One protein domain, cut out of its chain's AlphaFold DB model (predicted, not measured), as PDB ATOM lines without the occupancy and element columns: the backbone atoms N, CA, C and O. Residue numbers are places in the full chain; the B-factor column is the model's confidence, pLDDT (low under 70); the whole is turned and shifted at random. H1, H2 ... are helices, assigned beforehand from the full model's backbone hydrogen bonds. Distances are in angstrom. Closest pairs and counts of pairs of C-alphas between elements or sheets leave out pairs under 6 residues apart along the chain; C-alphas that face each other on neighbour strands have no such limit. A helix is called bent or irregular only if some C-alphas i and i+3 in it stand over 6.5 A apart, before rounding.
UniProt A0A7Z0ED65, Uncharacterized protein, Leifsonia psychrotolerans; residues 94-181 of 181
ATOM      1  N   GLY A  94     -43.560  32.951  52.943       95.88
ATOM      2  CA  GLY A  94     -44.778  33.675  52.595       95.88
ATOM      3  C   GLY A  94     -44.565  34.824  51.610       95.88
ATOM      4  O   GLY A  94     -45.385  35.057  50.724       95.88
ATOM      5  N   LEU A  95     -43.414  35.501  51.703       96.25
ATOM      6  CA  LEU A  95     -43.044  36.560  50.766       96.25
ATOM      7  C   LEU A  95     -42.774  36.007  49.361       96.25
ATOM      8  O   LEU A  95     -43.137  36.654  48.385       96.25
ATOM      9  N   SER A  96     -42.177  34.817  49.228       95.94
ATOM     10  CA  SER A  96     -41.969  34.216  47.909       95.94
ATOM     11  C   SER A  96     -43.278  33.723  47.299       95.94
ATOM     12  O   SER A  96     -43.484  33.909  46.103       95.94
ATOM     13  N   ILE A  97     -44.193  33.186  48.114       96.38
ATOM     14  CA  ILE A  97     -45.542  32.804  47.668       96.38
ATOM     15  C   ILE A  97     -46.309  34.027  47.164       96.38
ATOM     16  O   ILE A  97     -46.903  33.967  46.090       96.38
ATOM     17  N   PHE A  98     -46.262  35.142  47.897       95.56
ATOM     18  CA  PHE A  98     -46.870  36.402  47.469       95.56
ATOM     19  C   PHE A  98     -46.374  36.828  46.080       95.56
ATOM     20  O   PHE A  98     -47.181  37.094  45.187       95.56
ATOM     21  N   ILE A  99     -45.055  36.856  45.878       95.19
ATOM     22  CA  ILE A  99     -44.468  37.310  44.611       95.19
ATOM     23  C   ILE A  99     -44.816  36.351  43.477       95.19
ATOM     24  O   ILE A  99     -45.273  36.790  42.422       95.19
ATOM     25  N   TRP A 100     -44.659  35.045  43.704       95.94
ATOM     26  CA  TRP A 100     -45.040  34.021  42.738       95.94
ATOM     27  C   TRP A 100     -46.511  34.159  42.333       95.94
ATOM     28  O   TRP A 100     -46.833  34.127  41.143       95.94
ATOM     29  N   ALA A 101     -47.404  34.372  43.303       94.75
ATOM     30  CA  ALA A 101     -48.825  34.521  43.037       94.75
ATOM     31  C   ALA A 101     -49.105  35.754  42.168       94.75
ATOM     32  O   ALA A 101     -49.915  35.683  41.241       94.75
ATOM     33  N   ARG A 102     -48.404  36.870  42.406       93.94
ATOM     34  CA  ARG A 102     -48.505  38.077  41.570       93.94
ATOM     35  C   ARG A 102     -47.988  37.853  40.156       93.94
ATOM     36  O   ARG A 102     -48.712  38.167  39.212       93.94
ATOM     37  N   ALA A 103     -46.819  37.235  40.008       92.62
ATOM     38  CA  ALA A 103     -46.232  36.923  38.705       92.62
ATOM     39  C   ALA A 103     -47.119  35.986  37.862       92.62
ATOM     40  O   ALA A 103     -47.147  36.084  36.638       92.62
ATOM     41  N   ASN A 104     -47.890  35.107  38.512       92.38
ATOM     42  CA  ASN A 104     -48.718  34.096  37.845       92.38
ATOM     43  C   ASN A 104     -50.222  34.422  37.830       92.38
ATOM     44  O   ASN A 104     -51.030  33.597  37.403       92.38
ATOM     45  N   GLY A 105     -50.628  35.611  38.292       91.81
ATOM     46  CA  GLY A 105     -52.037  36.019  38.330       91.81
ATOM     47  C   GLY A 105     -52.914  35.170  39.260       91.81
ATOM     48  O   GLY A 105     -54.131  35.095  39.066       91.81
ATOM     49  N   VAL A 106     -52.316  34.524  40.262       91.69
ATOM     50  CA  VAL A 106     -53.021  33.733  41.274       91.69
ATOM     51  C   VAL A 106     -53.630  34.684  42.312       91.69
ATOM     52  O   VAL A 106     -52.934  35.566  42.828       91.69
ATOM     53  N   PRO A 107     -54.929  34.545  42.644       87.25
ATOM     54  CA  PRO A 107     -55.547  35.346  43.691       87.25
ATOM     55  C   PRO A 107     -54.823  35.167  45.026       87.25
ATOM     56  O   PRO A 107     -54.776  34.075  45.580       87.25
ATOM     57  N   PHE A 108     -54.299  36.267  45.553       85.94
ATOM     58  CA  PHE A 108     -53.588  36.305  46.826       85.94
ATOM     59  C   PHE A 108     -53.934  37.615  47.524       85.94
ATOM     60  O   PHE A 108     -53.864  38.683  46.904       85.94
ATOM     61  N   ARG A 109     -54.362  37.537  48.784       83.56
ATOM     62  CA  ARG A 109     -54.856  38.682  49.548       83.56
ATOM     63  C   ARG A 109     -53.888  38.998  50.677       83.56
ATOM     64  O   ARG A 109     -53.632  38.126  51.486       83.56
ATOM     65  N   LEU A 110     -53.436  40.245  50.727       86.88
ATOM     66  CA  LEU A 110     -52.541  40.772  51.748       86.88
ATOM     67  C   LEU A 110     -53.230  42.008  52.355       86.88
ATOM     68  O   LEU A 110     -53.206  43.076  51.738       86.88
ATOM     69  N   ASP A 111     -53.951  41.853  53.474       87.38
ATOM     70  CA  ASP A 111     -54.666  42.976  54.111       87.38
ATOM     71  C   ASP A 111     -53.699  43.851  54.925       87.38
ATOM     72  O   ASP A 111     -53.840  45.078  54.965       87.38
ATOM     73  N   GLU A 112     -52.678  43.236  55.521       91.31
ATOM     74  CA  GLU A 112     -51.533  43.892  56.138       91.31
ATOM     75  C   GLU A 112     -50.195  43.256  55.726       91.31
ATOM     76  O   GLU A 112     -50.154  42.105  55.306       91.31
ATOM     77  N   PRO A 113     -49.060  43.977  55.844       91.56
ATOM     78  CA  PRO A 113     -47.766  43.452  55.396       91.56
ATOM     79  C   PRO A 113     -47.315  42.154  56.085       91.56
ATOM     80  O   PRO A 113     -46.470  41.453  55.543       91.56
ATOM     81  N   ASP A 114     -47.831  41.855  57.281       91.50
ATOM     82  CA  ASP A 114     -47.508  40.633  58.028       91.50
ATOM     83  C   ASP A 114     -48.450  39.456  57.691       91.50
ATOM     84  O   ASP A 114     -48.192  38.352  58.172       91.50
ATOM     85  N   ASP A 115     -49.470  39.644  56.839       90.06
ATOM     86  CA  ASP A 115     -50.376  38.585  56.356       90.06
ATOM     87  C   ASP A 115     -49.681  37.687  55.325       90.06
ATOM     88  O   ASP A 115     -50.190  37.429  54.249       90.06
ATOM     89  N   ILE A 116     -48.465  37.249  55.606       86.31
ATOM     90  CA  ILE A 116     -47.674  36.404  54.708       86.31
ATOM     91  C   ILE A 116     -47.821  34.919  55.060       86.31
ATOM     92  O   ILE A 116     -47.158  34.074  54.469       86.31
ATOM     93  N   ASP A 117     -48.694  34.595  56.010       79.12
ATOM     94  CA  ASP A 117     -49.071  33.228  56.350       79.12
ATOM     95  C   ASP A 117     -50.157  32.740  55.380       79.12
ATOM     96  O   ASP A 117     -51.314  33.159  55.437       79.12
ATOM     97  N   HIS A 118     -49.751  31.923  54.414       81.69
ATOM     98  CA  HIS A 118     -50.575  31.470  53.297       81.69
ATOM     99  C   HIS A 118     -50.314  30.005  52.998       81.69
ATOM    100  O   HIS A 118     -49.244  29.514  53.339       81.69
ATOM    101  N   ASP A 119     -51.256  29.381  52.277       89.12
ATOM    102  CA  ASP A 119     -51.298  27.946  51.981       89.12
ATOM    103  C   ASP A 119     -49.961  27.408  51.429       89.12
ATOM    104  O   ASP A 119     -49.691  27.405  50.219       89.12
ATOM    105  N   LEU A 120     -49.096  26.973  52.347       91.94
ATOM    106  CA  LEU A 120     -47.748  26.479  52.095       91.94
ATOM    107  C   LEU A 120     -47.819  25.182  51.302       91.94
ATOM    108  O   LEU A 120     -46.989  24.923  50.430       91.94
ATOM    109  N   VAL A 121     -48.829  24.371  51.604       94.69
ATOM    110  CA  VAL A 121     -49.074  23.089  50.953       94.69
ATOM    111  C   VAL A 121     -49.478  23.302  49.496       94.69
ATOM    112  O   VAL A 121     -48.972  22.594  48.623       94.69
ATOM    113  N   ALA A 122     -50.339  24.282  49.216       94.12
ATOM    114  CA  ALA A 122     -50.798  24.570  47.864       94.12
ATOM    115  C   ALA A 122     -49.758  25.302  47.009       94.12
ATOM    116  O   ALA A 122     -49.702  25.058  45.805       94.12
ATOM    117  N   HIS A 123     -48.965  26.207  47.593       95.12
ATOM    118  CA  HIS A 123     -48.168  27.162  46.808       95.12
ATOM    119  C   HIS A 123     -46.677  27.204  47.146       95.12
ATOM    120  O   HIS A 123     -45.885  27.715  46.353       95.12
ATOM    121  N   GLY A 124     -46.251  26.652  48.284       95.12
ATOM    122  CA  GLY A 124     -44.861  26.739  48.734       95.12
ATOM    123  C   GLY A 124     -43.874  26.085  47.766       95.12
ATOM    124  O   GLY A 124     -42.777  26.601  47.557       95.12
ATOM    125  N   ARG A 125     -44.266  24.980  47.120       95.00
ATOM    126  CA  ARG A 125     -43.428  24.306  46.117       95.00
ATOM    127  C   ARG A 125     -43.263  25.146  44.852       95.00
ATOM    128  O   ARG A 125     -42.132  25.342  44.417       95.00
ATOM    129  N   ASP A 126     -44.364  25.643  44.297       95.31
ATOM    130  CA  ASP A 126     -44.345  26.436  43.067       95.31
ATOM    131  C   ASP A 126     -43.559  27.738  43.271       95.31
ATOM    132  O   ASP A 126     -42.767  28.129  42.416       95.31
ATOM    133  N   ALA A 127     -43.684  28.360  44.447       95.62
ATOM    134  CA  ALA A 127     -42.896  29.531  44.815       95.62
ATOM    135  C   ALA A 127     -41.388  29.230  44.915       95.62
ATOM    136  O   ALA A 127     -40.570  30.043  44.488       95.62
ATOM    137  N   LEU A 128     -40.996  28.068  45.453       95.88
ATOM    138  CA  LEU A 128     -39.591  27.637  45.488       95.88
ATOM    139  C   LEU A 128     -39.038  27.316  44.094       95.88
ATOM    140  O   LEU A 128     -37.875  27.615  43.814       95.88
ATOM    141  N   ASP A 129     -39.848  26.694  43.236       95.00
ATOM    142  CA  ASP A 129     -39.487  26.430  41.840       95.00
ATOM    143  C   ASP A 129     -39.268  27.744  41.092       95.00
ATOM    144  O   ASP A 129     -38.197  27.948  40.526       95.00
ATOM    145  N   TRP A 130     -40.199  28.684  41.225       94.75
ATOM    146  CA  TRP A 130     -40.083  30.024  40.663       94.75
ATOM    147  C   TRP A 130     -38.833  30.758  41.168       94.75
ATOM    148  O   TRP A 130     -38.025  31.231  40.379       94.75
ATOM    149  N   LEU A 131     -38.563  30.771  42.476       94.06
ATOM    150  CA  LEU A 131     -37.316  31.349  42.995       94.06
ATOM    151  C   LEU A 131     -36.053  30.699  42.397       94.06
ATOM    152  O   LEU A 131     -35.030  31.360  42.211       94.06
ATOM    153  N   SER A 132     -36.099  29.401  42.096       93.81
ATOM    154  CA  SER A 132     -34.982  28.680  41.476       93.81
ATOM    155  C   SER A 132     -34.744  29.084  40.015       93.81
ATOM    156  O   SER A 132     -33.642  28.883  39.511       93.81
ATOM    157  N   GLU A 133     -35.720  29.716  39.358       93.69
ATOM    158  CA  GLU A 133     -35.610  30.263  37.997       93.69
ATOM    159  C   GLU A 133     -34.858  31.609  37.941       93.69
ATOM    160  O   GLU A 133     -34.618  32.137  36.856       93.69
ATOM    161  N   GLY A 134     -34.397  32.131  39.088       91.75
ATOM    162  CA  GLY A 134     -33.515  33.304  39.169       91.75
ATOM    163  C   GLY A 134     -34.201  34.598  39.608       91.75
ATOM    164  O   GLY A 134     -33.688  35.684  39.347       91.75
ATOM    165  N   HIS A 135     -35.348  34.500  40.280       92.69
ATOM    166  CA  HIS A 135     -36.141  35.651  40.718       92.69
ATOM    167  C   HIS A 135     -35.743  36.221  42.099       92.69
ATOM    168  O   HIS A 135     -36.565  36.771  42.835       92.69
ATOM    169  N   ASP A 136     -34.464  36.110  42.464       92.38
ATOM    170  CA  ASP A 136     -33.906  36.569  43.742       92.38
ATOM    171  C   ASP A 136     -34.073  38.067  43.970       92.38
ATOM    172  O   ASP A 136     -34.306  38.497  45.096       92.38
ATOM    173  N   GLU A 137     -33.941  38.868  42.911       92.75
ATOM    174  CA  GLU A 137     -33.998  40.322  43.026       92.75
ATOM    175  C   GLU A 137     -35.391  40.795  43.451       92.75
ATOM    176  O   GLU A 137     -35.510  41.581  44.391       92.75
ATOM    177  N   SER A 138     -36.452  40.266  42.837       93.31
ATOM    178  CA  SER A 138     -37.829  40.566  43.246       93.31
ATOM    179  C   SER A 138     -38.084  40.137  44.692       93.31
ATOM    180  O   SER A 138     -38.708  40.866  45.464       93.31
ATOM    181  N   PHE A 139     -37.544  38.981  45.094       95.38
ATOM    182  CA  PHE A 139     -37.628  38.506  46.475       95.38
ATOM    183  C   PHE A 139     -36.901  39.422  47.463       95.38
ATOM    184  O   PHE A 139     -37.443  39.743  48.524       95.38
ATOM    185  N   GLU A 140     -35.715  39.907  47.102       95.38
ATOM    186  CA  GLU A 140     -34.963  40.887  47.881       95.38
ATOM    187  C   GLU A 140     -35.736  42.198  48.036       95.38
ATOM    188  O   GLU A 140     -35.898  42.684  49.152       95.38
ATOM    189  N   GLN A 141     -36.254  42.761  46.945       96.06
ATOM    190  CA  GLN A 141     -36.953  44.048  46.963       96.06
ATOM    191  C   GLN A 141     -38.206  44.010  47.852       96.06
ATOM    192  O   GLN A 141     -38.407  44.899  48.687       96.06
ATOM    193  N   VAL A 142     -39.019  42.956  47.731       96.75
ATOM    194  CA  VAL A 142     -40.194  42.755  48.590       96.75
ATOM    195  C   VAL A 142     -39.786  42.541  50.046       96.75
ATOM    196  O   VAL A 142     -40.384  43.144  50.941       96.75
ATOM    197  N   TYR A 143     -38.743  41.744  50.302       96.94
ATOM    198  CA  TYR A 143     -38.226  41.552  51.655       96.94
ATOM    199  C   TYR A 143     -37.773  42.872  52.287       96.94
ATOM    200  O   TYR A 143     -38.138  43.142  53.429       96.94
ATOM    201  N   GLN A 144     -37.044  43.724  51.558       96.81
ATOM    202  CA  GLN A 144     -36.587  45.022  52.065       96.81
ATOM    203  C   GLN A 144     -37.754  45.942  52.445       96.81
ATOM    204  O   GLN A 144     -37.720  46.581  53.503       96.81
ATOM    205  N   ALA A 145     -38.818  45.975  51.637       96.06
ATOM    206  CA  ALA A 145     -40.032  46.719  51.968       96.06
ATOM    207  C   ALA A 145     -40.689  46.184  53.255       96.06
ATOM    208  O   ALA A 145     -41.027  46.954  54.163       96.06
ATOM    209  N   TRP A 146     -40.810  44.861  53.362       96.38
ATOM    210  CA  TRP A 146     -41.412  44.183  54.505       96.38
ATOM    211  C   TRP A 146     -40.613  44.364  55.805       96.38
ATOM    212  O   TRP A 146     -41.166  44.761  56.835       96.38
ATOM    213  N   ILE A 147     -39.294  44.149  55.788       95.31
ATOM    214  CA  ILE A 147     -38.476  44.302  56.999       95.31
ATOM    215  C   ILE A 147     -38.384  45.774  57.423       95.31
ATOM    216  O   ILE A 147     -38.434  46.084  58.617       95.31
ATOM    217  N   GLY A 148     -38.361  46.700  56.455       94.12
ATOM    218  CA  GLY A 148     -38.458  48.136  56.703       94.12
ATOM    219  C   GLY A 148     -39.736  48.507  57.459       94.12
ATOM    220  O   GLY A 148     -39.680  49.244  58.447       94.12
ATOM    221  N   TYR A 149     -40.880  47.937  57.070       94.31
ATOM    222  CA  TYR A 149     -42.139  48.076  57.806       94.31
ATOM    223  C   TYR A 149     -42.037  47.575  59.246       94.31
ATOM    224  O   TYR A 149     -42.399  48.309  60.176       94.31
ATOM    225  N   ARG A 150     -41.521  46.357  59.453       92.38
ATOM    226  CA  ARG A 150     -41.445  45.750  60.792       92.38
ATOM    227  C   ARG A 150     -40.532  46.524  61.735       92.38
ATOM    228  O   ARG A 150     -40.882  46.685  62.903       92.38
ATOM    229  N   HIS A 151     -39.428  47.074  61.236       91.75
ATOM    230  CA  HIS A 151     -38.573  47.969  62.015       91.75
ATOM    231  C   HIS A 151     -39.254  49.302  62.335       91.75
ATOM    232  O   HIS A 151     -39.076  49.857  63.417       91.75
ATOM    233  N   ALA A 152     -40.047  49.826  61.404       89.06
ATOM    234  CA  ALA A 152     -40.604  51.160  61.519       89.06
ATOM    235  C   ALA A 152     -41.902  51.209  62.351       89.06
ATOM    236  O   ALA A 152     -42.188  52.231  62.970       89.06
ATOM    237  N   ARG A 153     -42.705  50.138  62.392       88.38
ATOM    238  CA  ARG A 153     -44.033  50.155  63.042       88.38
ATOM    239  C   ARG A 153     -44.011  50.338  64.567       88.38
ATOM    240  O   ARG A 153     -45.022  50.738  65.138       88.38
ATOM    241  N   GLY A 154     -42.886  50.059  65.230       85.00
ATOM    242  CA  GLY A 154     -42.765  50.168  66.685       85.00
ATOM    243  C   GLY A 154     -43.022  51.591  67.203       85.00
ATOM    244  O   GLY A 154     -42.442  52.553  66.710       85.00
ATOM    245  N   GLY A 155     -43.885  51.728  68.217       76.12
ATOM    246  CA  GLY A 155     -44.125  53.000  68.918       76.12
ATOM    247  C   GLY A 155     -44.973  54.036  68.168       76.12
ATOM    248  O   GLY A 155     -45.031  55.185  68.602       76.12
ATOM    249  N   ARG A 156     -45.624  53.658  67.062       81.88
ATOM    250  CA  ARG A 156     -46.532  54.532  66.300       81.88
ATOM    251  C   ARG A 156     -47.979  54.397  66.767       81.88
ATOM    252  O   ARG A 156     -48.385  53.347  67.259       81.88
ATOM    253  N   ASP A 157     -48.753  55.465  66.595       84.25
ATOM    254  CA  ASP A 157     -50.202  55.426  66.787       84.25
ATOM    255  C   ASP A 157     -50.922  54.756  65.602       84.25
ATOM    256  O   ASP A 157     -50.330  54.476  64.556       84.25
ATOM    257  N   GLY A 158     -52.216  54.474  65.769       83.12
ATOM    258  CA  GLY A 158     -52.988  53.703  64.794       83.12
ATOM    259  C   GLY A 158     -53.096  54.348  63.409       83.12
ATOM    260  O   GLY A 158     -53.191  53.627  62.419       83.12
ATOM    261  N   ASP A 159     -53.077  55.675  63.302       86.38
ATOM    262  CA  ASP A 159     -53.237  56.374  62.019       86.38
ATOM    263  C   ASP A 159     -51.920  56.380  61.236       86.38
ATOM    264  O   ASP A 159     -51.898  56.122  60.024       86.38
ATOM    265  N   ALA A 160     -50.808  56.587  61.946       86.31
ATOM    266  CA  ALA A 160     -49.473  56.441  61.392       86.31
ATOM    267  C   ALA A 160     -49.193  54.991  60.961       86.31
ATOM    268  O   ALA A 160     -48.593  54.779  59.905       86.31
ATOM    269  N   VAL A 161     -49.659  53.991  61.723       88.25
ATOM    270  CA  VAL A 161     -49.533  52.571  61.347       88.25
ATOM    271  C   VAL A 161     -50.325  52.260  60.079       88.25
ATOM    272  O   VAL A 161     -49.753  51.677  59.165       88.25
ATOM    273  N   ARG A 162     -51.586  52.700  59.963       89.94
ATOM    274  CA  ARG A 162     -52.397  52.444  58.755       89.94
ATOM    275  C   ARG A 162     -51.809  53.086  57.500       89.94
ATOM    276  O   ARG A 162     -51.783  52.467  56.441       89.94
ATOM    277  N   SER A 163     -51.298  54.311  57.620       90.75
ATOM    278  CA  SER A 163     -50.648  55.008  56.499       90.75
ATOM    279  C   SER A 163     -49.369  54.293  56.057       90.75
ATOM    280  O   SER A 163     -49.118  54.136  54.864       90.75
ATOM    281  N   LEU A 164     -48.579  53.819  57.025       92.94
ATOM    282  CA  LEU A 164     -47.390  53.018  56.765       92.94
ATOM    283  C   LEU A 164     -47.742  51.677  56.108       92.94
ATOM    284  O   LEU A 164     -47.094  51.314  55.133       92.94
ATOM    285  N   GLN A 165     -48.754  50.966  56.617       93.88
ATOM    286  CA  GLN A 165     -49.228  49.697  56.054       93.88
ATOM    287  C   GLN A 165     -49.594  49.869  54.578       93.88
ATOM    288  O   GLN A 165     -49.037  49.174  53.738       93.88
ATOM    289  N   ALA A 166     -50.443  50.846  54.243       93.94
ATOM    290  CA  ALA A 166     -50.858  51.090  52.861       93.94
ATOM    291  C   ALA A 166     -49.675  51.407  51.927       93.94
ATOM    292  O   ALA A 166     -49.620  50.910  50.804       93.94
ATOM    293  N   HIS A 167     -48.713  52.213  52.389       94.06
ATOM    294  CA  HIS A 167     -47.518  52.538  51.609       94.06
ATOM    295  C   HIS A 167     -46.630  51.312  51.360       94.06
ATOM    296  O   HIS A 167     -46.153  51.101  50.245       94.06
ATOM    297  N   VAL A 168     -46.416  50.496  52.392       95.56
ATOM    298  CA  VAL A 168     -45.588  49.287  52.308       95.56
ATOM    299  C   VAL A 168     -46.245  48.247  51.414       95.56
ATOM    300  O   VAL A 168     -45.563  47.715  50.547       95.56
ATOM    301  N   LEU A 169     -47.553  48.017  51.553       95.06
ATOM    302  CA  LEU A 169     -48.300  47.126  50.664       95.06
ATOM    303  C   LEU A 169     -48.141  47.556  49.205       95.06
ATOM    304  O   LEU A 169     -47.751  46.746  48.375       95.06
ATOM    305  N   ALA A 170     -48.331  48.843  48.897       94.06
ATOM    306  CA  ALA A 170     -48.126  49.351  47.540       94.06
ATOM    307  C   ALA A 170     -46.688  49.135  47.025       94.06
ATOM    308  O   ALA A 170     -46.489  48.901  45.838       94.06
ATOM    309  N   THR A 171     -45.692  49.202  47.913       94.62
ATOM    310  CA  THR A 171     -44.277  48.994  47.566       94.62
ATOM    311  C   THR A 171     -43.979  47.515  47.311       94.62
ATOM    312  O   THR A 171     -43.305  47.191  46.339       94.62
ATOM    313  N   MET A 172     -44.510  46.620  48.148       95.31
ATOM    314  CA  MET A 172     -44.416  45.170  47.958       95.31
ATOM    315  C   MET A 172     -45.101  44.741  46.655       95.31
ATOM    316  O   MET A 172     -44.526  43.977  45.890       95.31
ATOM    317  N   GLU A 173     -46.293  45.271  46.374       93.69
ATOM    318  CA  GLU A 173     -47.039  45.014  45.135       93.69
ATOM    319  C   GLU A 173     -46.275  45.478  43.889       93.69
ATOM    320  O   GLU A 173     -46.181  44.735  42.916       93.69
ATOM    321  N   ALA A 174     -45.681  46.676  43.923       91.94
ATOM    322  CA  ALA A 174     -44.865  47.173  42.816       91.94
ATOM    323  C   ALA A 174     -43.639  46.276  42.567       91.94
ATOM    324  O   ALA A 174     -43.414  45.843  41.441       91.94
ATOM    325  N   ALA A 175     -42.903  45.922  43.626       91.75
ATOM    326  CA  ALA A 175     -41.732  45.051  43.525       91.75
ATOM    327  C   ALA A 175     -42.074  43.626  43.045       91.75
ATOM    328  O   ALA A 175     -41.268  42.987  42.372       91.75
ATOM    329  N   ALA A 176     -43.272  43.125  43.359       89.56
ATOM    330  CA  ALA A 176     -43.741  41.836  42.860       89.56
ATOM    331  C   ALA A 176     -44.188  41.884  41.384       89.56
ATOM    332  O   ALA A 176     -44.087  40.877  40.681       89.56
ATOM    333  N   GLY A 177     -44.680  43.036  40.911       78.81
ATOM    334  CA  GLY A 177     -45.215  43.225  39.558       78.81
ATOM    335  C   GLY A 177     -44.184  43.555  38.470       78.81
ATOM    336  O   GLY A 177     -44.452  43.292  37.301       78.81
ATOM    337  N   ASP A 178     -43.009  44.077  38.829       62.53
ATOM    338  CA  ASP A 178     -41.984  44.552  37.876       62.53
ATOM    339  C   ASP A 178     -41.142  43.432  37.215       62.53
ATOM    340  O   ASP A 178     -40.143  43.699  36.555       62.53
ATOM    341  N   SER A 179     -41.546  42.162  37.317       53.41
ATOM    342  CA  SER A 179     -40.816  41.012  36.746       53.41
ATOM    343  C   SER A 179     -41.046  40.784  35.236       53.41
ATOM    344  O   SER A 179     -40.831  39.683  34.733       53.41
ATOM    345  N   SER A 180     -41.468  41.814  34.494       41.72
ATOM    346  CA  SER A 180     -41.678  41.760  33.038       41.72
ATOM    347  C   SER A 180     -40.665  42.632  32.291       41.72
ATOM    348  O   SER A 180     -40.915  43.822  32.116       41.72
ATOM    349  N   ASP A 181     -39.580  42.025  31.805       38.56
ATOM    350  CA  ASP A 181     -38.729  42.552  30.721       38.56
ATOM    351  C   ASP A 181     -38.395  41.437  29.713       38.56
ATOM    352  O   ASP A 181     -37.945  40.348  30.145       38.56
TER     353      ASP A 181
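This is residues 94 to 181 of the 181 residues of an uncharacterized protein of Leifsonia psychrotolerans (UniProt A0A7Z0ED65). H3 and H4 make a helical hairpin with H1 packed at its open end and H2 crossing H1. The 88 printed residues include four named helices, H1 to H4, and no named strand: all helix. The whole is compact, radius of gyration of the C-alphas 13.2 A, spans 40 by 28 by 19 A.

H1, residues 94 to 103, touches H2, residues 120 to 132, closest at C-alphas 97 and 127, 5.1 A. H3, residues 136 to 152, and H4, residues 158 to 177, form a hairpin at a shallow tilt of 4 degrees. Both touch H1, H4 closest at C-alphas 176 and 99, 4.9 A. Every O i to N i+4 pair is within hydrogen-bond range in H1, H3 and H4, 7 of 9 in H2.

H1 begins at C-alpha 94 (-44.778, 33.675, 52.595), and H4, 28.4 A long, ends at C-alpha 177 (-45.215, 43.225, 39.558). H2 is irregular: C-alphas 122 and 125 are 7.6 A apart.

The 16-residue H1 to H2 link is long. pLDDT is under 70 at residues 178 to 181.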